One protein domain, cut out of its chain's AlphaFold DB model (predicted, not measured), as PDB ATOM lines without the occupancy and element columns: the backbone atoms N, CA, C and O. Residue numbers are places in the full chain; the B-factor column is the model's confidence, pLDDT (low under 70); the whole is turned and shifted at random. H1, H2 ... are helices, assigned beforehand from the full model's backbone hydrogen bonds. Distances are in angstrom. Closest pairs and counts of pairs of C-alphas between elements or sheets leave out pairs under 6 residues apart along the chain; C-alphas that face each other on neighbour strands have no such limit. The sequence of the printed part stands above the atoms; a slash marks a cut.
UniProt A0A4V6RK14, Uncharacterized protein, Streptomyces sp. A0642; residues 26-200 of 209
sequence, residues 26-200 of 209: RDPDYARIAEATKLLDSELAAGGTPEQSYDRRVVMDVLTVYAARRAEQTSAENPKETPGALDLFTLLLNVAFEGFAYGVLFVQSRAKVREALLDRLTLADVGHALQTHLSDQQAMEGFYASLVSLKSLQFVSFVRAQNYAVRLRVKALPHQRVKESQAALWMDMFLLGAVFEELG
ATOM      1  N   ARG A  26      55.582  36.926  31.899       86.25
ATOM      2  CA  ARG A  26      55.369  37.921  32.963       86.25
ATOM      3  C   ARG A  26      54.454  37.421  34.079       86.25
ATOM      4  O   ARG A  26      54.216  38.156  35.028       86.25
ATOM      5  N   ASP A  27      53.908  36.221  33.933       90.06
ATOM      6  CA  ASP A  27      53.013  35.630  34.911       90.06
ATOM      7  C   ASP A  27      53.839  34.941  36.015       90.06
ATOM      8  O   ASP A  27      54.673  34.079  35.706       90.06
ATOM      9  N   PRO A  28      53.663  35.325  37.292       88.88
ATOM     10  CA  PRO A  28      54.431  34.751  38.390       88.88
ATOM     11  C   PRO A  28      54.160  33.256  38.580       88.88
ATOM     12  O   PRO A  28      55.074  32.516  38.952       88.88
ATOM     13  N   ASP A  29      52.947  32.786  38.285       92.31
ATOM     14  CA  ASP A  29      52.634  31.365  38.396       92.31
ATOM     15  C   ASP A  29      53.297  30.571  37.284       92.31
ATOM     16  O   ASP A  29      53.800  29.479  37.536       92.31
ATOM     17  N   TYR A  30      53.389  31.127  36.072       92.81
ATOM     18  CA  TYR A  30      54.140  30.484  34.995       92.81
ATOM     19  C   TYR A  30      55.602  30.271  35.382       92.81
ATOM     20  O   TYR A  30      56.147  29.189  35.160       92.81
ATOM     21  N   ALA A  31      56.236  31.279  35.987       89.88
ATOM     22  CA  ALA A  31      57.616  31.163  36.448       89.88
ATOM     23  C   ALA A  31      57.777  30.031  37.477       89.88
ATOM     24  O   ALA A  31      58.706  29.230  37.362       89.88
ATOM     25  N   ARG A  32      56.835  29.910  38.420       91.56
ATOM     26  CA  ARG A  32      56.831  28.842  39.430       91.56
ATOM     27  C   ARG A  32      56.547  27.466  38.828       91.56
ATOM     28  O   ARG A  32      57.213  26.500  39.181       91.56
ATOM     29  N   ILE A  33      55.623  27.355  37.872       92.62
ATOM     30  CA  ILE A  33      55.364  26.094  37.154       92.62
ATOM     31  C   ILE A  33      56.595  25.671  36.338       92.62
ATOM     32  O   ILE A  33      56.919  24.482  36.257       92.62
ATOM     33  N   ALA A  34      57.313  26.627  35.745       90.69
ATOM     34  CA  ALA A  34      58.562  26.355  35.043       90.69
ATOM     35  C   ALA A  34      59.663  25.873  36.003       90.69
ATOM     36  O   ALA A  34      60.428  24.976  35.650       90.69
ATOM     37  N   GLU A  35      59.737  26.426  37.214       89.75
ATOM     38  CA  GLU A  35      60.633  25.947  38.272       89.75
ATOM     39  C   GLU A  35      60.267  24.530  38.732       89.75
ATOM     40  O   GLU A  35      61.129  23.652  38.738       89.75
ATOM     41  N   ALA A  36      58.984  24.276  39.002       90.19
ATOM     42  CA  ALA A  36      58.473  22.953  39.351       90.19
ATOM     43  C   ALA A  36      58.798  21.911  38.267       90.19
ATOM     44  O   ALA A  36      59.257  20.814  38.574       90.19
ATOM     45  N   THR A  37      58.638  22.277  36.991       89.19
ATOM     46  CA  THR A  37      58.991  21.413  35.853       89.19
ATOM     47  C   THR A  37      60.481  21.076  35.845       89.19
ATOM     48  O   THR A  37      60.839  19.908  35.740       89.19
ATOM     49  N   LYS A  38      61.361  22.072  36.027       87.25
ATOM     50  CA  LYS A  38      62.814  21.838  36.086       87.25
ATOM     51  C   LYS A  38      63.211  20.938  37.252       87.25
ATOM     52  O   LYS A  38      64.111  20.120  37.091       87.25
ATOM     53  N   LEU A  39      62.564  21.094  38.410       83.56
ATOM     54  CA  LEU A  39      62.815  20.244  39.570       83.56
ATOM     55  C   LEU A  39      62.488  18.785  39.236       83.56
ATOM     56  O   LEU A  39      63.350  17.924  39.393       83.56
ATOM     57  N   LEU A  40      61.291  18.534  38.699       80.38
ATOM     58  CA  LEU A  40      60.853  17.203  38.274       80.38
ATOM     59  C   LEU A  40      61.817  16.589  37.249       80.38
ATOM     60  O   LEU A  40      62.276  15.463  37.434       80.38
ATOM     61  N   ASP A  41      62.200  17.347  36.219       81.94
ATOM     62  CA  ASP A  41      63.141  16.881  35.193       81.94
ATOM     63  C   ASP A  41      64.524  16.558  35.783       81.94
ATOM     64  O   ASP A  41      65.153  15.564  35.412       81.94
ATOM     65  N   SER A  42      65.003  17.372  36.731       77.38
ATOM     66  CA  SER A  42      66.293  17.156  37.393       77.38
ATOM     67  C   SER A  42      66.295  15.915  38.287       77.38
ATOM     68  O   SER A  42      67.275  15.171  38.299       77.38
ATOM     69  N   GLU A  43      65.189  15.652  38.986       70.62
ATOM     70  CA  GLU A  43      65.026  14.467  39.829       70.62
ATOM     71  C   GLU A  43      64.979  13.188  38.983       70.62
ATOM     72  O   GLU A  43      65.580  12.184  39.365       70.62
ATOM     73  N   LEU A  44      64.347  13.242  37.804       67.31
ATOM     74  CA  LEU A  44      64.359  12.148  36.826       67.31
ATOM     75  C   LEU A  44      65.761  11.914  36.239       67.31
ATOM     76  O   LEU A  44      66.179  10.770  36.060       67.31
ATOM     77  N   ALA A  45      66.508  12.984  35.952       68.56
ATOM     78  CA  ALA A  45      67.854  12.900  35.384       68.56
ATOM     79  C   ALA A  45      68.917  12.426  36.393       68.56
ATOM     80  O   ALA A  45      69.912  11.819  35.998       68.56
ATOM     81  N   ALA A  46      68.716  12.677  37.691       65.19
ATOM     82  CA  ALA A  46      69.656  12.326  38.758       65.19
ATOM     83  C   ALA A  46      69.712  10.819  39.092       65.19
ATOM     84  O   ALA A  46      70.445  10.421  39.997       65.19
ATOM     85  N   GLY A  47      68.960   9.969  38.385       47.62
ATOM     86  CA  GLY A  47      69.011   8.515  38.555       47.62
ATOM     87  C   GLY A  47      68.357   7.995  39.840       47.62
ATOM     88  O   GLY A  47      68.452   6.801  40.122       47.62
ATOM     89  N   GLY A  48      67.675   8.856  40.604       57.06
ATOM     90  CA  GLY A  48      66.679   8.394  41.568       57.06
ATOM     91  C   GLY A  48      65.578   7.659  40.811       57.06
ATOM     92  O   GLY A  48      65.223   8.058  39.698       57.06
ATOM     93  N   THR A  49      65.039   6.568  41.364       53.22
ATOM     94  CA  THR A  49      63.837   6.010  40.740       53.22
ATOM     95  C   THR A  49      62.751   7.084  40.827       53.22
ATOM     96  O   THR A  49      62.639   7.730  41.873       53.22
ATOM     97  N   PRO A  50      61.962   7.317  39.763       50.69
ATOM     98  CA  PRO A  50      60.818   8.225  39.831       50.69
ATOM     99  C   PRO A  50      59.986   7.946  41.095       50.69
ATOM    100  O   PRO A  50      59.645   8.861  41.835       50.69
ATOM    101  N   GLU A  51      59.821   6.663  41.432       50.38
ATOM    102  CA  GLU A  51      59.258   6.171  42.693       50.38
ATOM    103  C   GLU A  51      59.852   6.786  43.961       50.38
ATOM    104  O   GLU A  51      59.088   7.185  44.817       50.38
ATOM    105  N   GLN A  52      61.168   6.936  44.116       51.38
ATOM    106  CA  GLN A  52      61.760   7.485  45.347       51.38
ATOM    107  C   GLN A  52      61.536   8.990  45.518       51.38
ATOM    108  O   GLN A  52      61.333   9.470  46.638       51.38
ATOM    109  N   SER A  53      61.595   9.746  44.422       51.56
ATOM    110  CA  SER A  53      61.306  11.182  44.431       51.56
ATOM    111  C   SER A  53      59.815  11.432  44.650       51.56
ATOM    112  O   SER A  53      59.426  12.368  45.356       51.56
ATOM    113  N   TYR A  54      58.975  10.562  44.095       52.91
ATOM    114  CA  TYR A  54      57.534  10.666  44.213       52.91
ATOM    115  C   TYR A  54      56.991  10.100  45.524       52.91
ATOM    116  O   TYR A  54      56.198  10.801  46.131       52.91
ATOM    117  N   ASP A  55      57.483   8.978  46.063       55.41
ATOM    118  CA  ASP A  55      57.045   8.377  47.342       55.41
ATOM    119  C   ASP A  55      57.211   9.322  48.537       55.41
ATOM    120  O   ASP A  55      56.443   9.272  49.499       55.41
ATOM    121  N   ARG A  56      58.176  10.253  48.476       55.88
ATOM    122  CA  ARG A  56      58.307  11.335  49.471       55.88
ATOM    123  C   ARG A  56      57.095  12.280  49.474       55.88
ATOM    124  O   ARG A  56      56.771  12.877  50.506       55.88
ATOM    125  N   ARG A  57      56.413  12.424  48.337       60.91
ATOM    126  CA  ARG A  57      55.268  13.321  48.098       60.91
ATOM    127  C   ARG A  57      53.941  12.552  48.132       60.91
ATOM    128  O   ARG A  57      53.039  12.929  48.878       60.91
ATOM    129  N   VAL A  58      53.860  11.435  47.421       62.59
ATOM    130  CA  VAL A  58      52.712  10.536  47.277       62.59
ATOM    131  C   VAL A  58      53.211   9.121  46.989       62.59
ATOM    132  O   VAL A  58      54.077   8.947  46.143       62.59
ATOM    133  N   VAL A  59      52.618   8.108  47.627       65.19
ATOM    134  CA  VAL A  59      52.926   6.699  47.324       65.19
ATOM    135  C   VAL A  59      52.576   6.404  45.862       65.19
ATOM    136  O   VAL A  59      51.404   6.487  45.481       65.19
ATOM    137  N   MET A  60      53.571   6.065  45.041       66.75
ATOM    138  CA  MET A  60      53.402   5.967  43.585       66.75
ATOM    139  C   MET A  60      52.424   4.887  43.143       66.75
ATOM    140  O   MET A  60      51.682   5.087  42.178       66.75
ATOM    141  N   ASP A  61      52.357   3.780  43.876       60.25
ATOM    142  CA  ASP A  61      51.378   2.724  43.616       60.25
ATOM    143  C   ASP A  61      49.945   3.249  43.758       60.25
ATOM    144  O   ASP A  61      49.081   2.979  42.923       60.25
ATOM    145  N   VAL A  62      49.695   4.070  44.782       63.84
ATOM    146  CA  VAL A  62      48.376   4.670  45.023       63.84
ATOM    147  C   VAL A  62      48.028   5.653  43.908       63.84
ATOM    148  O   VAL A  62      46.902   5.637  43.404       63.84
ATOM    149  N   LEU A  63      48.997   6.468  43.480       69.56
ATOM    150  CA  LEU A  63      48.811   7.418  42.384       69.56
ATOM    151  C   LEU A  63      48.502   6.709  41.063       69.56
ATOM    152  O   LEU A  63      47.573   7.097  40.358       69.56
ATOM    153  N   THR A  64      49.239   5.641  40.761       68.69
ATOM    154  CA  THR A  64      49.085   4.850  39.534       68.69
ATOM    155  C   THR A  64      47.714   4.178  39.479       68.69
ATOM    156  O   THR A  64      47.021   4.258  38.463       68.69
ATOM    157  N   VAL A  65      47.274   3.567  40.586       67.69
ATOM    158  CA  VAL A  65      45.939   2.952  40.679       67.69
ATOM    159  C   VAL A  65      44.836   3.998  40.502       67.69
ATOM    160  O   VAL A  65      43.851   3.747  39.802       67.69
ATOM    161  N   TYR A  66      44.987   5.181  41.105       70.38
ATOM    162  CA  TYR A  66      43.990   6.242  40.982       70.38
ATOM    163  C   TYR A  66      43.927   6.817  39.563       70.38
ATOM    164  O   TYR A  66      42.837   6.948  39.004       70.38
ATOM    165  N   ALA A  67      45.081   7.082  38.951       74.75
ATOM    166  CA  ALA A  67      45.171   7.570  37.581       74.75
ATOM    167  C   ALA A  67      44.549   6.584  36.582       74.75
ATOM    168  O   ALA A  67      43.773   6.991  35.717       74.75
ATOM    169  N   ALA A  68      44.807   5.281  36.746       71.50
ATOM    170  CA  ALA A  68      44.170   4.241  35.941       71.50
ATOM    171  C   ALA A  68      42.641   4.246  36.110       71.50
ATOM    172  O   ALA A  68      41.906   4.204  35.125       71.50
ATOM    173  N   ARG A  69      42.142   4.368  37.348       74.50
ATOM    174  CA  ARG A  69      40.699   4.449  37.620       74.50
ATOM    175  C   ARG A  69      40.054   5.694  37.005       74.50
ATOM    176  O   ARG A  69      38.941   5.592  36.493       74.50
ATOM    177  N   ARG A  70      40.719   6.852  37.045       76.06
ATOM    178  CA  ARG A  70      40.217   8.081  36.407       76.06
ATOM    179  C   ARG A  70      40.202   7.954  34.891       76.06
ATOM    180  O   ARG A  70      39.175   8.252  34.295       76.06
ATOM    181  N   ALA A  71      41.259   7.416  34.284       75.62
ATOM    182  CA  ALA A  71      41.281   7.141  32.850       75.62
ATOM    183  C   ALA A  71      40.118   6.225  32.425       75.62
ATOM    184  O   ALA A  71      39.447   6.516  31.438       75.62
ATOM    185  N   GLU A  72      39.813   5.177  33.199       75.94
ATOM    186  CA  GLU A  72      38.648   4.311  32.965       75.94
ATOM    187  C   GLU A  72      37.310   5.069  33.046       75.94
ATOM    188  O   GLU A  72      36.455   4.901  32.179       75.94
ATOM    189  N   GLN A  73      37.127   5.938  34.044       73.31
ATOM    190  CA  GLN A  73      35.907   6.744  34.190       73.31
ATOM    191  C   GLN A  73      35.734   7.746  33.043       73.31
ATOM    192  O   GLN A  73      34.698   7.757  32.382       73.31
ATOM    193  N   THR A  74      36.768   8.538  32.757       70.75
ATOM    194  CA  THR A  74      36.769   9.536  31.679       70.75
ATOM    195  C   THR A  74      36.537   8.893  30.307       70.75
ATOM    196  O   THR A  74      35.869   9.458  29.440       70.75
ATOM    197  N   SER A  75      37.088   7.696  30.110       70.50
ATOM    198  CA  SER A  75      36.894   6.880  28.916       70.50
ATOM    199  C   SER A  75      35.461   6.343  28.794       70.50
ATOM    200  O   SER A  75      34.897   6.370  27.701       70.50
ATOM    201  N   ALA A  76      34.835   5.918  29.897       70.69
ATOM    202  CA  ALA A  76      33.441   5.472  29.900       70.69
ATOM    203  C   ALA A  76      32.456   6.607  29.563       70.69
ATOM    204  O   ALA A  76      31.450   6.376  28.894       70.69
ATOM    205  N   GLU A  77      32.764   7.836  29.985       67.12
ATOM    206  CA  GLU A  77      31.993   9.047  29.668       67.12
ATOM    207  C   GLU A  77      32.158   9.494  28.203       67.12
ATOM    208  O   GLU A  77      31.287  10.172  27.660       67.12
ATOM    209  N   ASN A  78      33.244   9.083  27.533       64.44
ATOM    210  CA  ASN A  78      33.558   9.434  26.145       64.44
ATOM    211  C   ASN A  78      33.842   8.180  25.292       64.44
ATOM    212  O   ASN A  78      34.974   7.990  24.839       64.44
ATOM    213  N   PRO A  79      32.831   7.335  25.007       62.31
ATOM    214  CA  PRO A  79      33.009   5.989  24.446       62.31
ATOM    215  C   PRO A  79      33.405   5.946  22.954       62.31
ATOM    216  O   PRO A  79      33.147   4.959  22.266       62.31
ATOM    217  N   LYS A  80      34.014   7.002  22.400       60.69
ATOM    218  CA  LYS A  80      34.432   7.012  20.992       60.69
ATOM    219  C   LYS A  80      35.588   6.021  20.803       60.69
ATOM    220  O   LYS A  80      36.689   6.269  21.278       60.69
ATOM    221  N   GLU A  81      35.354   4.940  20.054       54.72
ATOM    222  CA  GLU A  81      36.378   3.921  19.743       54.72
ATOM    223  C   GLU A  81      37.614   4.517  19.044       54.72
ATOM    224  O   GLU A  81      38.729   4.032  19.227       54.72
ATOM    225  N   THR A  82      37.427   5.611  18.295       59.91
ATOM    226  CA  THR A  82      38.497   6.422  17.695       59.91
ATOM    227  C   THR A  82      38.132   7.914  17.758       59.91
ATOM    228  O   THR A  82      37.468   8.408  16.841       59.91
ATOM    229  N   PRO A  83      38.508   8.658  18.817       61.97
ATOM    230  CA  PRO A  83      38.263  10.097  18.865       61.97
ATOM    231  C   PRO A  83      39.046  10.816  17.757       61.97
ATOM    232  O   PRO A  83      40.168  10.432  17.416       61.97
ATOM    233  N   GLY A  84      38.456  11.872  17.187       63.50
ATOM    234  CA  GLY A  84      39.175  12.761  16.272       63.50
ATOM    235  C   GLY A  84      40.314  13.494  16.990       63.50
ATOM    236  O   GLY A  84      40.324  13.585  18.217       63.50
ATOM    237  N   ALA A  85      41.269  14.056  16.243       66.81
ATOM    238  CA  ALA A  85      42.434  14.732  16.830       66.81
ATOM    239  C   ALA A  85      42.047  15.879  17.785       66.81
ATOM    240  O   ALA A  85      42.650  16.021  18.845       66.81
ATOM    241  N   LEU A  86      41.016  16.657  17.436       66.75
ATOM    242  CA  LEU A  86      40.509  17.748  18.270       66.75
ATOM    243  C   LEU A  86      39.834  17.235  19.551       66.75
ATOM    244  O   LEU A  86      40.084  17.771  20.625       66.75
ATOM    245  N   ASP A  87      39.028  16.177  19.451       69.38
ATOM    246  CA  ASP A  87      38.364  15.567  20.611       69.38
ATOM    247  C   ASP A  87      39.393  14.997  21.591       69.38
ATOM    248  O   ASP A  87      39.303  15.223  22.795       69.38
ATOM    249  N   LEU A  88      40.403  14.291  21.070       70.75
ATOM    250  CA  LEU A  88      41.506  13.762  21.866       70.75
ATOM    251  C   LEU A  88      42.302  14.892  22.527       70.75
ATOM    252  O   LEU A  88      42.684  14.776  23.687       70.75
ATOM    253  N   PHE A  89      42.538  15.990  21.812       71.75
ATOM    254  CA  PHE A  89      43.259  17.131  22.355       71.75
ATOM    255  C   PHE A  89      42.498  17.803  23.504       71.75
ATOM    256  O   PHE A  89      43.064  17.998  24.578       71.75
ATOM    257  N   THR A  90      41.206  18.087  23.321       72.94
ATOM    258  CA  THR A  90      40.338  18.648  24.370       72.94
ATOM    259  C   THR A  90      40.276  17.734  25.592       72.94
ATOM    260  O   THR A  90      40.381  18.194  26.728       72.94
ATOM    261  N   LEU A  91      40.168  16.423  25.368       76.69
ATOM    262  CA  LEU A  91      40.176  15.417  26.423       76.69
ATOM    263  C   LEU A  91      41.472  15.453  27.241       76.69
ATOM    264  O   LEU A  91      41.427  15.487  28.467       76.69
ATOM    265  N   LEU A  92      42.624  15.473  26.567       79.50
ATOM    266  CA  LEU A  92      43.931  15.548  27.220       79.50
ATOM    267  C   LEU A  92      44.122  16.877  27.964       79.50
ATOM    268  O   LEU A  92      44.693  16.883  29.050       79.50
ATOM    269  N   LEU A  93      43.607  17.986  27.428       80.06
ATOM    270  CA  LEU A  93      43.645  19.281  28.104       80.06
ATOM    271  C   LEU A  93      42.871  19.241  29.432       80.06
ATOM    272  O   LEU A  93      43.400  19.650  30.460       80.06
ATOM    273  N   ASN A  94      41.661  18.678  29.434       80.25
ATOM    274  CA  ASN A  94      40.856  18.537  30.650       80.25
ATOM    275  C   ASN A  94      41.531  17.620  31.678       80.25
ATOM    276  O   ASN A  94      41.582  17.948  32.861       80.25
ATOM    277  N   VAL A  95      42.104  16.504  31.218       82.62
ATOM    278  CA  VAL A  95      42.885  15.586  32.060       82.62
ATOM    279  C   VAL A  95      44.075  16.301  32.706       82.62
ATOM    280  O   VAL A  95      44.368  16.071  33.879       82.62
ATOM    281  N   ALA A  96      44.741  17.187  31.963       87.25
ATOM    282  CA  ALA A  96      45.867  17.952  32.473       87.25
ATOM    283  C   ALA A  96      45.454  18.968  33.551       87.25
ATOM    284  O   ALA A  96      46.104  19.054  34.594       87.25
ATOM    285  N   PHE A  97      44.357  19.695  33.327       84.69
ATOM    286  CA  PHE A  97      43.790  20.631  34.304       84.69
ATOM    287  C   PHE A  97      43.404  19.921  35.593       84.69
ATOM    288  O   PHE A  97      43.760  20.364  36.686       84.69
ATOM    289  N   GLU A  98      42.705  18.797  35.446       81.69
ATOM    290  CA  GLU A  98      42.274  17.988  36.570       81.69
ATOM    291  C   GLU A  98      43.481  17.513  37.381       81.69
ATOM    292  O   GLU A  98      43.549  17.784  38.578       81.69
ATOM    293  N   GLY A  99      44.457  16.863  36.736       85.31
ATOM    294  CA  GLY A  99      45.660  16.375  37.410       85.31
ATOM    295  C   GLY A  99      46.330  17.479  38.228       85.31
ATOM    296  O   GLY A  99      46.541  17.309  39.427       85.31
ATOM    297  N   PHE A 100      46.559  18.645  37.616       89.81
ATOM    298  CA  PHE A 100      47.181  19.788  38.287       89.81
ATOM    299  C   PHE A 100      46.426  20.235  39.540       89.81
ATOM    300  O   PHE A 100      47.026  20.347  40.610       89.81
ATOM    301  N   ALA A 101      45.112  20.451  39.431       83.88
ATOM    302  CA  ALA A 101      44.298  20.883  40.564       83.88
ATOM    303  C   ALA A 101      44.322  19.865  41.710       83.88
ATOM    304  O   ALA A 101      44.455  20.247  42.873       83.88
ATOM    305  N   TYR A 102      44.266  18.568  41.396       81.81
ATOM    306  CA  TYR A 102      44.400  17.517  42.404       81.81
ATOM    307  C   TYR A 102      45.756  17.559  43.114       81.81
ATOM    308  O   TYR A 102      45.803  17.377  44.329       81.81
ATOM    309  N   GLY A 103      46.842  17.819  42.384       82.88
ATOM    310  CA  GLY A 103      48.177  17.971  42.958       82.88
ATOM    311  C   GLY A 103      48.259  19.109  43.973       82.88
ATOM    312  O   GLY A 103      48.727  18.914  45.096       82.88
ATOM    313  N   VAL A 104      47.738  20.281  43.598       84.44
ATOM    314  CA  VAL A 104      47.687  21.469  44.465       84.44
ATOM    315  C   VAL A 104      46.876  21.185  45.730       84.44
ATOM    316  O   VAL A 104      47.369  21.334  46.851       84.44
ATOM    317  N   LEU A 105      45.644  20.697  45.565       78.62
ATOM    318  CA  LEU A 105      44.741  20.413  46.683       78.62
ATOM    319  C   LEU A 105      45.276  19.311  47.601       78.62
ATOM    320  O   LEU A 105      45.096  19.368  48.820       78.62
ATOM    321  N   PHE A 106      45.973  18.316  47.050       77.25
ATOM    322  CA  PHE A 106      46.633  17.286  47.844       77.25
ATOM    323  C   PHE A 106      47.658  17.897  48.811       77.25
ATOM    324  O   PHE A 106      47.656  17.566  49.998       77.25
ATOM    325  N   VAL A 107      48.497  18.824  48.345       78.56
ATOM    326  CA  VAL A 107      49.517  19.462  49.190       78.56
ATOM    327  C   VAL A 107      48.893  20.414  50.210       78.56
ATOM    328  O   VAL A 107      49.231  20.328  51.393       78.56
ATOM    329  N   GLN A 108      47.922  21.238  49.808       75.50
ATOM    330  CA  GLN A 108      47.181  22.117  50.728       75.50
ATOM    331  C   GLN A 108      46.488  21.329  51.841       75.50
ATOM    332  O   GLN A 108      46.474  21.721  53.012       75.50
ATOM    333  N   SER A 109      45.927  20.176  51.484       66.00
ATOM    334  CA  SER A 109      45.228  19.313  52.423       66.00
ATOM    335  C   SER A 109      46.182  18.486  53.291       66.00
ATOM    336  O   SER A 109      45.803  18.122  54.400       66.00
ATOM    337  N   ARG A 110      47.447  18.270  52.896       62.03
ATOM    338  CA  ARG A 110      48.474  17.528  53.665       62.03
ATOM    339  C   ARG A 110      48.691  18.078  55.086       62.03
ATOM    340  O   ARG A 110      49.036  17.305  55.979       62.03
ATOM    341  N   ALA A 111      48.404  19.362  55.330       51.69
ATOM    342  CA  ALA A 111      48.378  19.963  56.672       51.69
ATOM    343  C   ALA A 111      47.232  19.443  57.577       51.69
ATOM    344  O   ALA A 111      47.336  19.513  58.798       51.69
ATOM    345  N   LYS A 112      46.153  18.902  56.994       45.50
ATOM    346  CA  LYS A 112      44.957  18.352  57.666       45.50
ATOM    347  C   LYS A 112      44.747  16.838  57.455       45.50
ATOM    348  O   LYS A 112      43.952  16.236  58.165       45.50
ATOM    349  N   VAL A 113      45.421  16.212  56.483       43.88
ATOM    350  CA  VAL A 113      44.992  14.940  55.857       43.88
ATOM    351  C   VAL A 113      45.761  13.683  56.284       43.88
ATOM    352  O   VAL A 113      45.385  12.586  55.879       43.88
ATOM    353  N   ARG A 114      46.765  13.760  57.170       41.09
ATOM    354  CA  ARG A 114      47.464  12.539  57.640       41.09
ATOM    355  C   ARG A 114      46.527  11.471  58.237       41.09
ATOM    356  O   ARG A 114      46.872  10.299  58.172       41.09
ATOM    357  N   GLU A 115      45.352  11.853  58.740       37.69
ATOM    358  CA  GLU A 115      44.330  10.924  59.258       37.69
ATOM    359  C   GLU A 115      43.217  10.577  58.245       37.69
ATOM    360  O   GLU A 115      42.601   9.525  58.369       37.69
ATOM    361  N   ALA A 116      42.987  11.389  57.204       37.06
ATOM    362  CA  ALA A 116      41.890  11.203  56.238       37.06
ATOM    363  C   ALA A 116      42.315  10.518  54.922       37.06
ATOM    364  O   ALA A 116      41.468  10.020  54.179       37.06
ATOM    365  N   LEU A 117      43.620  10.470  54.624       37.91
ATOM    366  CA  LEU A 117      44.154   9.946  53.357       37.91
ATOM    367  C   LEU A 117      43.930   8.432  53.173       37.91
ATOM    368  O   LEU A 117      43.930   7.943  52.045       37.91
ATOM    369  N   LEU A 118      43.739   7.686  54.266       40.38
ATOM    370  CA  LEU A 118      43.455   6.247  54.218       40.38
ATOM    371  C   LEU A 118      41.970   5.930  53.983       40.38
ATOM    372  O   LEU A 118      41.656   4.828  53.540       40.38
ATOM    373  N   ASP A 119      41.074   6.903  54.165       39.28
ATOM    374  CA  ASP A 119      39.629   6.706  54.061       39.28
ATOM    375  C   ASP A 119      39.029   7.523  52.913       39.28
ATOM    376  O   ASP A 119      38.215   8.408  53.123       39.28
ATOM    377  N   ARG A 120      39.388   7.183  51.666       43.03
ATOM    378  CA  ARG A 120      38.493   7.219  50.481       43.03
ATOM    379  C   ARG A 120      37.770   8.532  50.084       43.03
ATOM    380  O   ARG A 120      37.125   8.524  49.038       43.03
ATOM    381  N   LEU A 121      37.878   9.633  50.824       39.88
ATOM    382  CA  LEU A 121      36.991  10.798  50.718       39.88
ATOM    383  C   LEU A 121      37.675  12.036  50.151       39.88
ATOM    384  O   LEU A 121      37.059  12.727  49.363       39.88
ATOM    385  N   THR A 122      38.965  12.278  50.390       44.56
ATOM    386  CA  THR A 122      39.591  13.529  49.912       44.56
ATOM    387  C   THR A 122      39.658  13.619  48.384       44.56
ATOM    388  O   THR A 122      39.536  14.698  47.827       44.56
ATOM    389  N   LEU A 123      39.787  12.489  47.683       46.78
ATOM    390  CA  LEU A 123      39.750  12.451  46.217       46.78
ATOM    391  C   LEU A 123      38.313  12.376  45.660       46.78
ATOM    392  O   LEU A 123      38.049  12.898  44.581       46.78
ATOM    393  N   ALA A 124      37.373  11.780  46.404       48.12
ATOM    394  CA  ALA A 124      35.950  11.778  46.054       48.12
ATOM    395  C   ALA A 124      35.304  13.160  46.261       48.12
ATOM    396  O   ALA A 124      34.466  13.549  45.457       48.12
ATOM    397  N   ASP A 125      35.743  13.917  47.267       46.41
ATOM    398  CA  ASP A 125      35.309  15.283  47.565       46.41
ATOM    399  C   ASP A 125      35.884  16.283  46.557       46.41
ATOM    400  O   ASP A 125      35.183  17.203  46.155       46.41
ATOM    401  N   VAL A 126      37.116  16.079  46.070       48.44
ATOM    402  CA  VAL A 126      37.659  16.854  44.936       48.44
ATOM    403  C   VAL A 126      36.940  16.487  43.637       48.44
ATOM    404  O   VAL A 126      36.591  17.375  42.864       48.44
ATOM    405  N   GLY A 127      36.629  15.205  43.419       50.12
ATOM    406  CA  GLY A 127      35.777  14.762  42.314       50.12
ATOM    407  C   GLY A 127      34.369  15.362  42.378       50.12
ATOM    408  O   GLY A 127      33.859  15.817  41.360       50.12
ATOM    409  N   HIS A 128      33.770  15.434  43.568       50.19
ATOM    410  CA  HIS A 128      32.477  16.068  43.802       50.19
ATOM    411  C   HIS A 128      32.548  17.589  43.635       50.19
ATOM    412  O   HIS A 128      31.675  18.152  42.985       50.19
ATOM    413  N   ALA A 129      33.588  18.256  44.142       43.69
ATOM    414  CA  ALA A 129      33.800  19.691  43.964       43.69
ATOM    415  C   ALA A 129      33.961  20.039  42.479       43.69
ATOM    416  O   ALA A 129      33.255  20.906  41.970       43.69
ATOM    417  N   LEU A 130      34.798  19.297  41.748       50.09
ATOM    418  CA  LEU A 130      34.927  19.446  40.299       50.09
ATOM    419  C   LEU A 130      33.584  19.192  39.603       50.09
ATOM    420  O   LEU A 130      33.143  20.038  38.840       50.09
ATOM    421  N   GLN A 131      32.875  18.098  39.902       51.03
ATOM    422  CA  GLN A 131      31.570  17.796  39.289       51.03
ATOM    423  C   GLN A 131      30.480  18.829  39.605       51.03
ATOM    424  O   GLN A 131      29.648  19.110  38.747       51.03
ATOM    425  N   THR A 132      30.493  19.415  40.802       49.22
ATOM    426  CA  THR A 132      29.520  20.431  41.231       49.22
ATOM    427  C   THR A 132      29.786  21.782  40.561       49.22
ATOM    428  O   THR A 132      28.848  22.529  40.293       49.22
ATOM    429  N   HIS A 133      31.044  22.082  40.229       43.81
ATOM    430  CA  HIS A 133      31.426  23.293  39.499       43.81
ATOM    431  C   HIS A 133      31.459  23.109  37.970       43.81
ATOM    432  O   HIS A 133      31.412  24.096  37.244       43.81
ATOM    433  N   LEU A 134      31.472  21.874  37.455       48.38
ATOM    434  CA  LEU A 134      31.518  21.558  36.017       48.38
ATOM    435  C   LEU A 134      30.206  21.831  35.255       48.38
ATOM    436  O   LEU A 134      30.204  21.776  34.026       48.38
ATOM    437  N   SER A 135      29.096  22.147  35.934       50.84
ATOM    438  CA  SER A 135      27.852  22.575  35.270       50.84
ATOM    439  C   SER A 135      27.802  24.072  34.943       50.84
ATOM    440  O   SER A 135      26.932  24.490  34.182       50.84
ATOM    441  N   ASP A 136      28.711  24.874  35.505       60.28
ATOM    442  CA  ASP A 136      28.803  26.319  35.289       60.28
ATOM    443  C   ASP A 136      30.252  26.693  34.950       60.28
ATOM    444  O   ASP A 136      31.150  26.652  35.793       60.28
ATOM    445  N   GLN A 137      30.478  27.070  33.691       64.38
ATOM    446  CA  GLN A 137      31.801  27.426  33.188       64.38
ATOM    447  C   GLN A 137      32.459  28.542  34.016       64.38
ATOM    448  O   GLN A 137      33.669  28.506  34.232       64.38
ATOM    449  N   GLN A 138      31.676  29.489  34.541       66.31
ATOM    450  CA  GLN A 138      32.198  30.603  35.325       66.31
ATOM    451  C   GLN A 138      32.644  30.153  36.726       66.31
ATOM    452  O   GLN A 138      33.671  30.612  37.228       66.31
ATOM    453  N   ALA A 139      31.923  29.210  37.338       64.94
ATOM    454  CA  ALA A 139      32.324  28.602  38.605       64.94
ATOM    455  C   ALA A 139      33.592  27.747  38.452       64.94
ATOM    456  O   ALA A 139      34.478  27.791  39.306       64.94
ATOM    457  N   MET A 140      33.707  27.008  37.345       65.00
ATOM    458  CA  MET A 140      34.900  26.226  37.026       65.00
ATOM    459  C   MET A 140      36.129  27.123  36.810       65.00
ATOM    460  O   MET A 140      37.192  26.858  37.372       65.00
ATOM    461  N   GLU A 141      35.992  28.200  36.032       71.75
ATOM    462  CA  GLU A 141      37.063  29.181  35.824       71.75
ATOM    463  C   GLU A 141      37.486  29.837  37.145       71.75
ATOM    464  O   GLU A 141      38.681  29.921  37.421       71.75
ATOM    465  N   GLY A 142      36.526  30.219  37.996       71.31
ATOM    466  CA  GLY A 142      36.802  30.776  39.323       71.31
ATOM    467  C   GLY A 142      37.531  29.799  40.250       71.31
ATOM    468  O   GLY A 142      38.478  30.187  40.933       71.31
ATOM    469  N   PHE A 143      37.149  28.519  40.234       78.50
ATOM    470  CA  PHE A 143      37.841  27.479  40.993       78.50
ATOM    471  C   PHE A 143      39.303  27.343  40.554       78.50
ATOM    472  O   PHE A 143      40.200  27.448  41.387       78.50
ATOM    473  N   TYR A 144      39.573  27.168  39.258       80.56
ATOM    474  CA  TYR A 144      40.954  27.037  38.788       80.56
ATOM    475  C   TYR A 144      41.760  28.318  39.010       80.56
ATOM    476  O   TYR A 144      42.911  28.223  39.427       80.56
ATOM    477  N   ALA A 145      41.153  29.493  38.814       83.81
ATOM    478  CA  ALA A 145      41.786  30.780  39.088       83.81
ATOM    479  C   ALA A 145      42.209  30.933  40.558       83.81
ATOM    480  O   ALA A 145      43.209  31.589  40.824       83.81
ATOM    481  N   SER A 146      41.499  30.297  41.499       81.88
ATOM    482  CA  SER A 146      41.897  30.282  42.915       81.88
ATOM    483  C   SER A 146      43.132  29.418  43.201       81.88
ATOM    484  O   SER A 146      43.802  29.610  44.215       81.88
ATOM    485  N   LEU A 147      43.443  28.463  42.319       83.69
ATOM    486  CA  LEU A 147      44.558  27.529  42.482       83.69
ATOM    487  C   LEU A 147      45.804  27.955  41.711       83.69
ATOM    488  O   LEU A 147      46.906  27.571  42.094       83.69
ATOM    489  N   VAL A 148      45.626  28.661  40.591       88.88
ATOM    490  CA  VAL A 148      46.682  29.058  39.654       88.88
ATOM    491  C   VAL A 148      46.132  30.033  38.611       88.88
ATOM    492  O   VAL A 148      44.969  29.958  38.217       88.88
ATOM    493  N   SER A 149      46.982  30.895  38.057       92.19
ATOM    494  CA  SER A 149      46.660  31.666  36.859       92.19
ATOM    495  C   SER A 149      46.160  30.759  35.731       92.19
ATOM    496  O   SER A 149      46.891  29.911  35.203       92.19
ATOM    497  N   LEU A 150      44.921  31.007  35.296       86.88
ATOM    498  CA  LEU A 150      44.288  30.293  34.186       86.88
ATOM    499  C   LEU A 150      45.130  30.349  32.914       86.88
ATOM    500  O   LEU A 150      45.258  29.344  32.220       86.88
ATOM    501  N   LYS A 151      45.749  31.498  32.621       88.19
ATOM    502  CA  LYS A 151      46.594  31.663  31.432       88.19
ATOM    503  C   LYS A 151      47.815  30.745  31.487       88.19
ATOM    504  O   LYS A 151      48.176  30.130  30.483       88.19
ATOM    505  N   SER A 152      48.436  30.640  32.658       91.19
ATOM    506  CA  SER A 152      49.589  29.769  32.884       91.19
ATOM    507  C   SER A 152      49.205  28.295  32.795       91.19
ATOM    508  O   SER A 152      49.873  27.531  32.095       91.19
ATOM    509  N   LEU A 153      48.093  27.910  33.430       89.44
ATOM    510  CA  LEU A 153      47.586  26.541  33.391       89.44
ATOM    511  C   LEU A 153      47.173  26.120  31.975       89.44
ATOM    512  O   LEU A 153      47.547  25.032  31.536       89.44
ATOM    513  N   GLN A 154      46.473  26.986  31.233       86.94
ATOM    514  CA  GLN A 154      46.106  26.763  29.831       86.94
ATOM    515  C   GLN A 154      47.341  26.539  28.962       86.94
ATOM    516  O   GLN A 154      47.405  25.546  28.240       86.94
ATOM    517  N   PHE A 155      48.338  27.426  29.057       89.56
ATOM    518  CA  PHE A 155      49.561  27.323  28.265       89.56
ATOM    519  C   PHE A 155      50.321  26.021  28.550       89.56
ATOM    520  O   PHE A 155      50.679  25.294  27.625       89.56
ATOM    521  N   VAL A 156      50.553  25.696  29.825       90.75
ATOM    522  CA  VAL A 156      51.325  24.500  30.203       90.75
ATOM    523  C   VAL A 156      50.574  23.223  29.839       90.75
ATOM    524  O   VAL A 156      51.167  22.315  29.256       90.75
ATOM    525  N   SER A 157      49.270  23.169  30.110       88.25
ATOM    526  CA  SER A 157      48.429  22.024  29.751       88.25
ATOM    527  C   SER A 157      48.380  21.815  28.242       88.25
ATOM    528  O   SER A 157      48.463  20.675  27.796       88.25
ATOM    529  N   PHE A 158      48.320  22.894  27.452       85.88
ATOM    530  CA  PHE A 158      48.389  22.826  25.992       85.88
ATOM    531  C   PHE A 158      49.694  22.169  25.529       85.88
ATOM    532  O   PHE A 158      49.661  21.183  24.795       85.88
ATOM    533  N   VAL A 159      50.840  22.661  26.012       86.31
ATOM    534  CA  VAL A 159      52.162  22.130  25.637       86.31
ATOM    535  C   VAL A 159      52.303  20.658  26.037       86.31
ATOM    536  O   VAL A 159      52.762  19.837  25.240       86.31
ATOM    537  N   ARG A 160      51.877  20.286  27.252       86.81
ATOM    538  CA  ARG A 160      51.952  18.893  27.718       86.81
ATOM    539  C   ARG A 160      51.006  17.987  26.930       86.81
ATOM    540  O   ARG A 160      51.461  16.985  26.382       86.81
ATOM    541  N   ALA A 161      49.734  18.355  26.791       81.38
ATOM    542  CA  ALA A 161      48.754  17.586  26.023       81.38
ATOM    543  C   ALA A 161      49.204  17.378  24.571       81.38
ATOM    544  O   ALA A 161      49.077  16.274  24.041       81.38
ATOM    545  N   GLN A 162      49.798  18.400  23.947       77.44
ATOM    546  CA  GLN A 162      50.330  18.292  22.593       77.44
ATOM    547  C   GLN A 162      51.527  17.339  22.519       77.44
ATOM    548  O   GLN A 162      51.554  16.482  21.638       77.44
ATOM    549  N   ASN A 163      52.475  17.406  23.459       77.38
ATOM    550  CA  ASN A 163      53.597  16.463  23.518       77.38
ATOM    551  C   ASN A 163      53.121  15.008  23.637       77.38
ATOM    552  O   ASN A 163      53.655  14.121  22.966       77.38
ATOM    553  N   TYR A 164      52.087  14.758  24.444       73.75
ATOM    554  CA  TYR A 164      51.451  13.443  24.525       73.75
ATOM    555  C   TYR A 164      50.749  13.072  23.209       73.75
ATOM    556  O   TYR A 164      50.972  11.977  22.696       73.75
ATOM    557  N   ALA A 165      49.985  13.984  22.599       69.31
ATOM    558  CA  ALA A 165      49.294  13.750  21.327       69.31
ATOM    559  C   ALA A 165      50.252  13.466  20.148       69.31
ATOM    560  O   ALA A 165      49.976  12.591  19.324       69.31
ATOM    561  N   VAL A 166      51.399  14.150  20.080       66.94
ATOM    562  CA  VAL A 166      52.441  13.929  19.062       66.94
ATOM    563  C   VAL A 166      53.115  12.568  19.259       66.94
ATOM    564  O   VAL A 166      53.247  11.803  18.299       66.94
ATOM    565  N   ARG A 167      53.482  12.214  20.502       65.75
ATOM    566  CA  ARG A 167      54.049  10.889  20.842       65.75
ATOM    567  C   ARG A 167      53.106   9.746  20.481       65.75
ATOM    568  O   ARG A 167      53.548   8.675  20.076       65.75
ATOM    569  N   LEU A 168      51.810  10.007  20.585       60.41
ATOM    570  CA  LEU A 168      50.740   9.068  20.306       60.41
ATOM    571  C   LEU A 168      50.547   8.743  18.810       60.41
ATOM    572  O   LEU A 168      49.850   7.781  18.511       60.41
ATOM    573  N   ARG A 169      51.182   9.464  17.866       57.97
ATOM    574  CA  ARG A 169      51.100   9.221  16.404       57.97
ATOM    575  C   ARG A 169      49.664   8.917  15.944       57.97
ATOM    576  O   ARG A 169      49.351   7.772  15.630       57.97
ATOM    577  N   VAL A 170      48.813   9.947  15.896       49.38
ATOM    578  CA  VAL A 170      47.350   9.934  15.637       49.38
ATOM    579  C   VAL A 170      46.927   9.225  14.326       49.38
ATOM    580  O   VAL A 170      46.427   9.830  13.380       49.38
ATOM    581  N   LYS A 171      47.102   7.907  14.252       47.31
ATOM    582  CA  LYS A 171      46.464   6.996  13.299       47.31
ATOM    583  C   LYS A 171      45.905   5.833  14.116       47.31
ATOM    584  O   LYS A 171      46.651   4.933  14.473       47.31
ATOM    585  N   ALA A 172      44.608   5.910  14.433       51.19
ATOM    586  CA  ALA A 172      43.803   4.870  15.086       51.19
ATOM    587  C   ALA A 172      44.522   4.143  16.240       51.19
ATOM    588  O   ALA A 172      44.933   2.989  16.116       51.19
ATOM    589  N   LEU A 173      44.688   4.831  17.369       57.69
ATOM    590  CA  LEU A 173      45.212   4.190  18.569       57.69
ATOM    591  C   LEU A 173      44.178   3.231  19.153       57.69
ATOM    592  O   LEU A 173      43.012   3.610  19.274       57.69
ATOM    593  N   PRO A 174      44.596   2.034  19.598       66.94
ATOM    594  CA  PRO A 174      43.760   1.219  20.457       66.94
ATOM    595  C   PRO A 174      43.326   2.051  21.659       66.94
ATOM    596  O   PRO A 174      44.151   2.724  22.280       66.94
ATOM    597  N   HIS A 175      42.050   1.963  22.016       69.38
ATOM    598  CA  HIS A 175      41.463   2.657  23.160       69.38
ATOM    599  C   HIS A 175      42.304   2.517  24.447       69.38
ATOM    600  O   HIS A 175      42.466   3.471  25.200       69.38
ATOM    601  N   GLN A 176      42.961   1.367  24.634       72.31
ATOM    602  CA  GLN A 176      43.909   1.121  25.723       72.31
ATOM    603  C   GLN A 176      45.075   2.128  25.781       72.31
ATOM    604  O   GLN A 176      45.415   2.612  26.857       72.31
ATOM    605  N   ARG A 177      45.669   2.497  24.639       73.81
ATOM    606  CA  ARG A 177      46.768   3.480  24.578       73.81
ATOM    607  C   ARG A 177      46.298   4.898  24.894       73.81
ATOM    608  O   ARG A 177      47.062   5.688  25.446       73.81
ATOM    609  N   VAL A 178      45.046   5.215  24.557       75.06
ATOM    610  CA  VAL A 178      44.421   6.485  24.946       75.06
ATOM    611  C   VAL A 178      44.293   6.542  26.467       75.06
ATOM    612  O   VAL A 178      44.755   7.513  27.060       75.06
ATOM    613  N   LYS A 179      43.793   5.476  27.108       76.38
ATOM    614  CA  LYS A 179      43.694   5.398  28.576       76.38
ATOM    615  C   LYS A 179      45.047   5.499  29.275       76.38
ATOM    616  O   LYS A 179      45.187   6.261  30.226       76.38
ATOM    617  N   GLU A 180      46.055   4.781  28.783       76.81
ATOM    618  CA  GLU A 180      47.426   4.872  29.307       76.81
ATOM    619  C   GLU A 180      47.954   6.311  29.249       76.81
ATOM    620  O   GLU A 180      48.570   6.789  30.199       76.81
ATOM    621  N   SER A 181      47.667   7.026  28.161       78.62
ATOM    622  CA  SER A 181      48.116   8.410  27.987       78.62
ATOM    623  C   SER A 181      47.351   9.393  28.863       78.62
ATOM    624  O   SER A 181      47.950  10.336  29.370       78.62
ATOM    625  N   GLN A 182      46.052   9.167  29.078       82.06
ATOM    626  CA  GLN A 182      45.268   9.936  30.044       82.06
ATOM    627  C   GLN A 182      45.820   9.746  31.457       82.06
ATOM    628  O   GLN A 182      46.081  10.730  32.137       82.06
ATOM    629  N   ALA A 183      46.051   8.498  31.876       80.19
ATOM    630  CA  ALA A 183      46.610   8.206  33.191       80.19
ATOM    631  C   ALA A 183      47.993   8.856  33.365       80.19
ATOM    632  O   ALA A 183      48.226   9.545  34.355       80.19
ATOM    633  N   ALA A 184      48.879   8.714  32.375       82.06
ATOM    634  CA  ALA A 184      50.216   9.298  32.420       82.06
ATOM    635  C   ALA A 184      50.194  10.836  32.473       82.06
ATOM    636  O   ALA A 184      50.877  11.422  33.309       82.06
ATOM    637  N   LEU A 185      49.385  11.493  31.632       86.19
ATOM    638  CA  LEU A 185      49.254  12.953  31.637       86.19
ATOM    639  C   LEU A 185      48.632  13.464  32.941       86.19
ATOM    640  O   LEU A 185      49.072  14.479  33.473       86.19
ATOM    641  N   TRP A 186      47.637  12.754  33.474       87.62
ATOM    642  CA  TRP A 186      47.029  13.097  34.755       87.62
ATOM    643  C   TRP A 186      48.059  13.044  35.888       87.62
ATOM    644  O   TRP A 186      48.170  13.995  36.656       87.62
ATOM    645  N   MET A 187      48.854  11.967  35.967       84.62
ATOM    646  CA  MET A 187      49.910  11.812  36.979       84.62
ATOM    647  C   MET A 187      50.992  12.882  36.845       84.62
ATOM    648  O   MET A 187      51.407  13.466  37.841       84.62
ATOM    649  N   ASP A 188      51.431  13.147  35.618       86.81
ATOM    650  CA  ASP A 188      52.423  14.176  35.317       86.81
ATOM    651  C   ASP A 188      51.964  15.556  35.811       86.81
ATOM    652  O   ASP A 188      52.690  16.260  36.514       86.81
ATOM    653  N   MET A 189      50.711  15.913  35.527       90.81
ATOM    654  CA  MET A 189      50.146  17.186  35.963       90.81
ATOM    655  C   MET A 189      49.853  17.216  37.466       90.81
ATOM    656  O   MET A 189      50.063  18.254  38.086       90.81
ATOM    657  N   PHE A 190      49.461  16.095  38.077       89.00
ATOM    658  CA  PHE A 190      49.343  15.965  39.534       89.00
ATOM    659  C   PHE A 190      50.652  16.285  40.241       89.00
ATOM    660  O   PHE A 190      50.695  17.099  41.162       89.00
ATOM    661  N   LEU A 191      51.741  15.674  39.791       85.81
ATOM    662  CA  LEU A 191      53.056  15.893  40.375       85.81
ATOM    663  C   LEU A 191      53.514  17.337  40.173       85.81
ATOM    664  O   LEU A 191      54.043  17.949  41.100       85.81
ATOM    665  N   LEU A 192      53.236  17.906  38.999       90.00
ATOM    666  CA  LEU A 192      53.505  19.310  38.723       90.00
ATOM    667  C   LEU A 192      52.736  20.247  39.664       90.00
ATOM    668  O   LEU A 192      53.338  21.172  40.203       90.00
ATOM    669  N   GLY A 193      51.444  19.997  39.889       90.25
ATOM    670  CA  GLY A 193      50.617  20.768  40.821       90.25
ATOM    671  C   GLY A 193      51.093  20.648  42.269       90.25
ATOM    672  O   GLY A 193      51.173  21.648  42.978       90.25
ATOM    673  N   ALA A 194      51.488  19.446  42.693       85.50
ATOM    674  CA  ALA A 194      52.019  19.220  44.034       85.50
ATOM    675  C   ALA A 194      53.333  19.984  44.266       85.50
ATOM    676  O   ALA A 194      53.465  20.706  45.250       85.50
ATOM    677  N   VAL A 195      54.291  19.886  43.338       87.44
ATOM    678  CA  VAL A 195      55.564  20.618  43.448       87.44
ATOM    679  C   VAL A 195      55.342  22.128  43.345       87.44
ATOM    680  O   VAL A 195      55.958  22.883  44.091       87.44
ATOM    681  N   PHE A 196      54.447  22.585  42.467       92.06
ATOM    682  CA  PHE A 196      54.064  23.996  42.384       92.06
ATOM    683  C   PHE A 196      53.580  24.538  43.736       92.06
ATOM    684  O   PHE A 196      54.026  25.604  44.166       92.06
ATOM    685  N   GLU A 197      52.722  23.788  44.429       89.12
ATOM    686  CA  GLU A 197      52.226  24.175  45.750       89.12
ATOM    687  C   GLU A 197      53.329  24.132  46.819       89.12
ATOM    688  O   GLU A 197      53.448  25.065  47.615       89.12
ATOM    689  N   GLU A 198      54.205  23.120  46.804       85.62
ATOM    690  CA  GLU A 198      55.379  23.049  47.693       85.62
ATOM    691  C   GLU A 198      56.331  24.247  47.505       85.62
ATOM    692  O   GLU A 198      56.927  24.725  48.474       85.62
ATOM    693  N   LEU A 199      56.427  24.788  46.285       86.75
ATOM    694  CA  LEU A 199      57.178  26.011  45.958       86.75
ATOM    695  C   LEU A 199      56.431  27.311  46.328       86.75
ATOM    696  O   LEU A 199      56.845  28.415  45.955       86.75
ATOM    697  N   GLY A 200      55.340  27.205  47.087       85.75
ATOM    698  CA  GLY A 200      54.612  28.333  47.655       85.75
ATOM    699  C   GLY A 200      53.342  28.731  46.909       85.75
ATOM    700  O   GLY A 200      52.837  29.817  47.214       85.75
TER     701      GLY A 200
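Overview. This is residues 26 to 200 of the 209 residues of an uncharacterized protein of Streptomyces sp. A0642 (UniProt A0A4V6RK14). Two long helices, H4 and H8, run the same way side by side through the middle; H3 packs on H8, H7 packs on both, and H1 crosses H8 near its end. H5 and H6 make a corner at H4, away from H8 and only loosely joined, and short H2 sits at the turn between H1 and H3. The printed part has 175 residues, with eight named helices in the order H1 to H8 and no named strand, an all-helix domain. It is compact, with a radius of gyration of the C-alphas of 15.8 A, and rounded, spanning 43 by 40 by 39 A.

Along the chain. The longest helix, H4, is residues 85 to 110, 37.4 A from C-alpha 85 at (42.434, 14.732, 16.830) to C-alpha 110 at (48.474, 17.528, 53.665). H8, residues 175 to 198, spans 34.8 A and ends at C-alpha 198 at (55.379, 23.049, 47.693). H3 is residues 60 to 77, 25.7 A; H7 is residues 150 to 167, 25.5 A. H1, residues 28 to 45, spans 25.8 A from C-alpha 28 at (54.431, 34.751, 38.390). H2 is residues 50 to 55, H5 residues 122 to 133 and H6 residues 137 to 147.

Arrangement. H8 is the hub, touching H1, H3, H4 and H7. H4 and H8 touch, closest at the C-alphas of Gly 103 and Phe 190, 4.1 A, at a tilt of 37 degrees, only just steep. H3 touches H8 at a steep tilt of 53 degrees, closest at the C-alphas of Ala 67 and Ala 183, 4.7 A; H3 and H4 are near each other. H7 touches H4 with the C-alphas of Ala 161 and Leu 92 closest, 5.4 A. H7 and H8 form a helical hairpin, at 36 degrees, only just steep, with the C-alphas of Tyr 164 and Ser 181 closest, 7.0 A. H1 touches H8 at 67 degrees, a steep tilt, closest at the C-alphas of Ala 36 and Phe 196, 5.5 A. H1 and H2 only just touch, and only at the corner, with 3 pairs of C-alphas within 8 A, closest Leu 44 and Pro 50, 6.1 A. H4 and H6 only just touch, also with 3 pairs, closest Ala 101 and Leu 147, 6.9 A. H5 and H6 touch only at the corner, closest at the C-alphas of His 133 and Met 140, 5.2 A. H5 and H8 are apart. Each O i to N i+4 pair is within hydrogen-bond range in H1, H2, H3, H4, H5, H7 and H8; H6 has 6 of 7.

Size, cuts and confidence. The C-alphas farthest apart, Glu 115 and Lys 171, are 46.2 A apart. The printed part has no cut, and the link H4 to H5 is long, with 11 residues. Mean pLDDT of the printed part is 71.0; residues 44 to 65, 77 to 87, 109 to 140 and 165 to 175 are under 70.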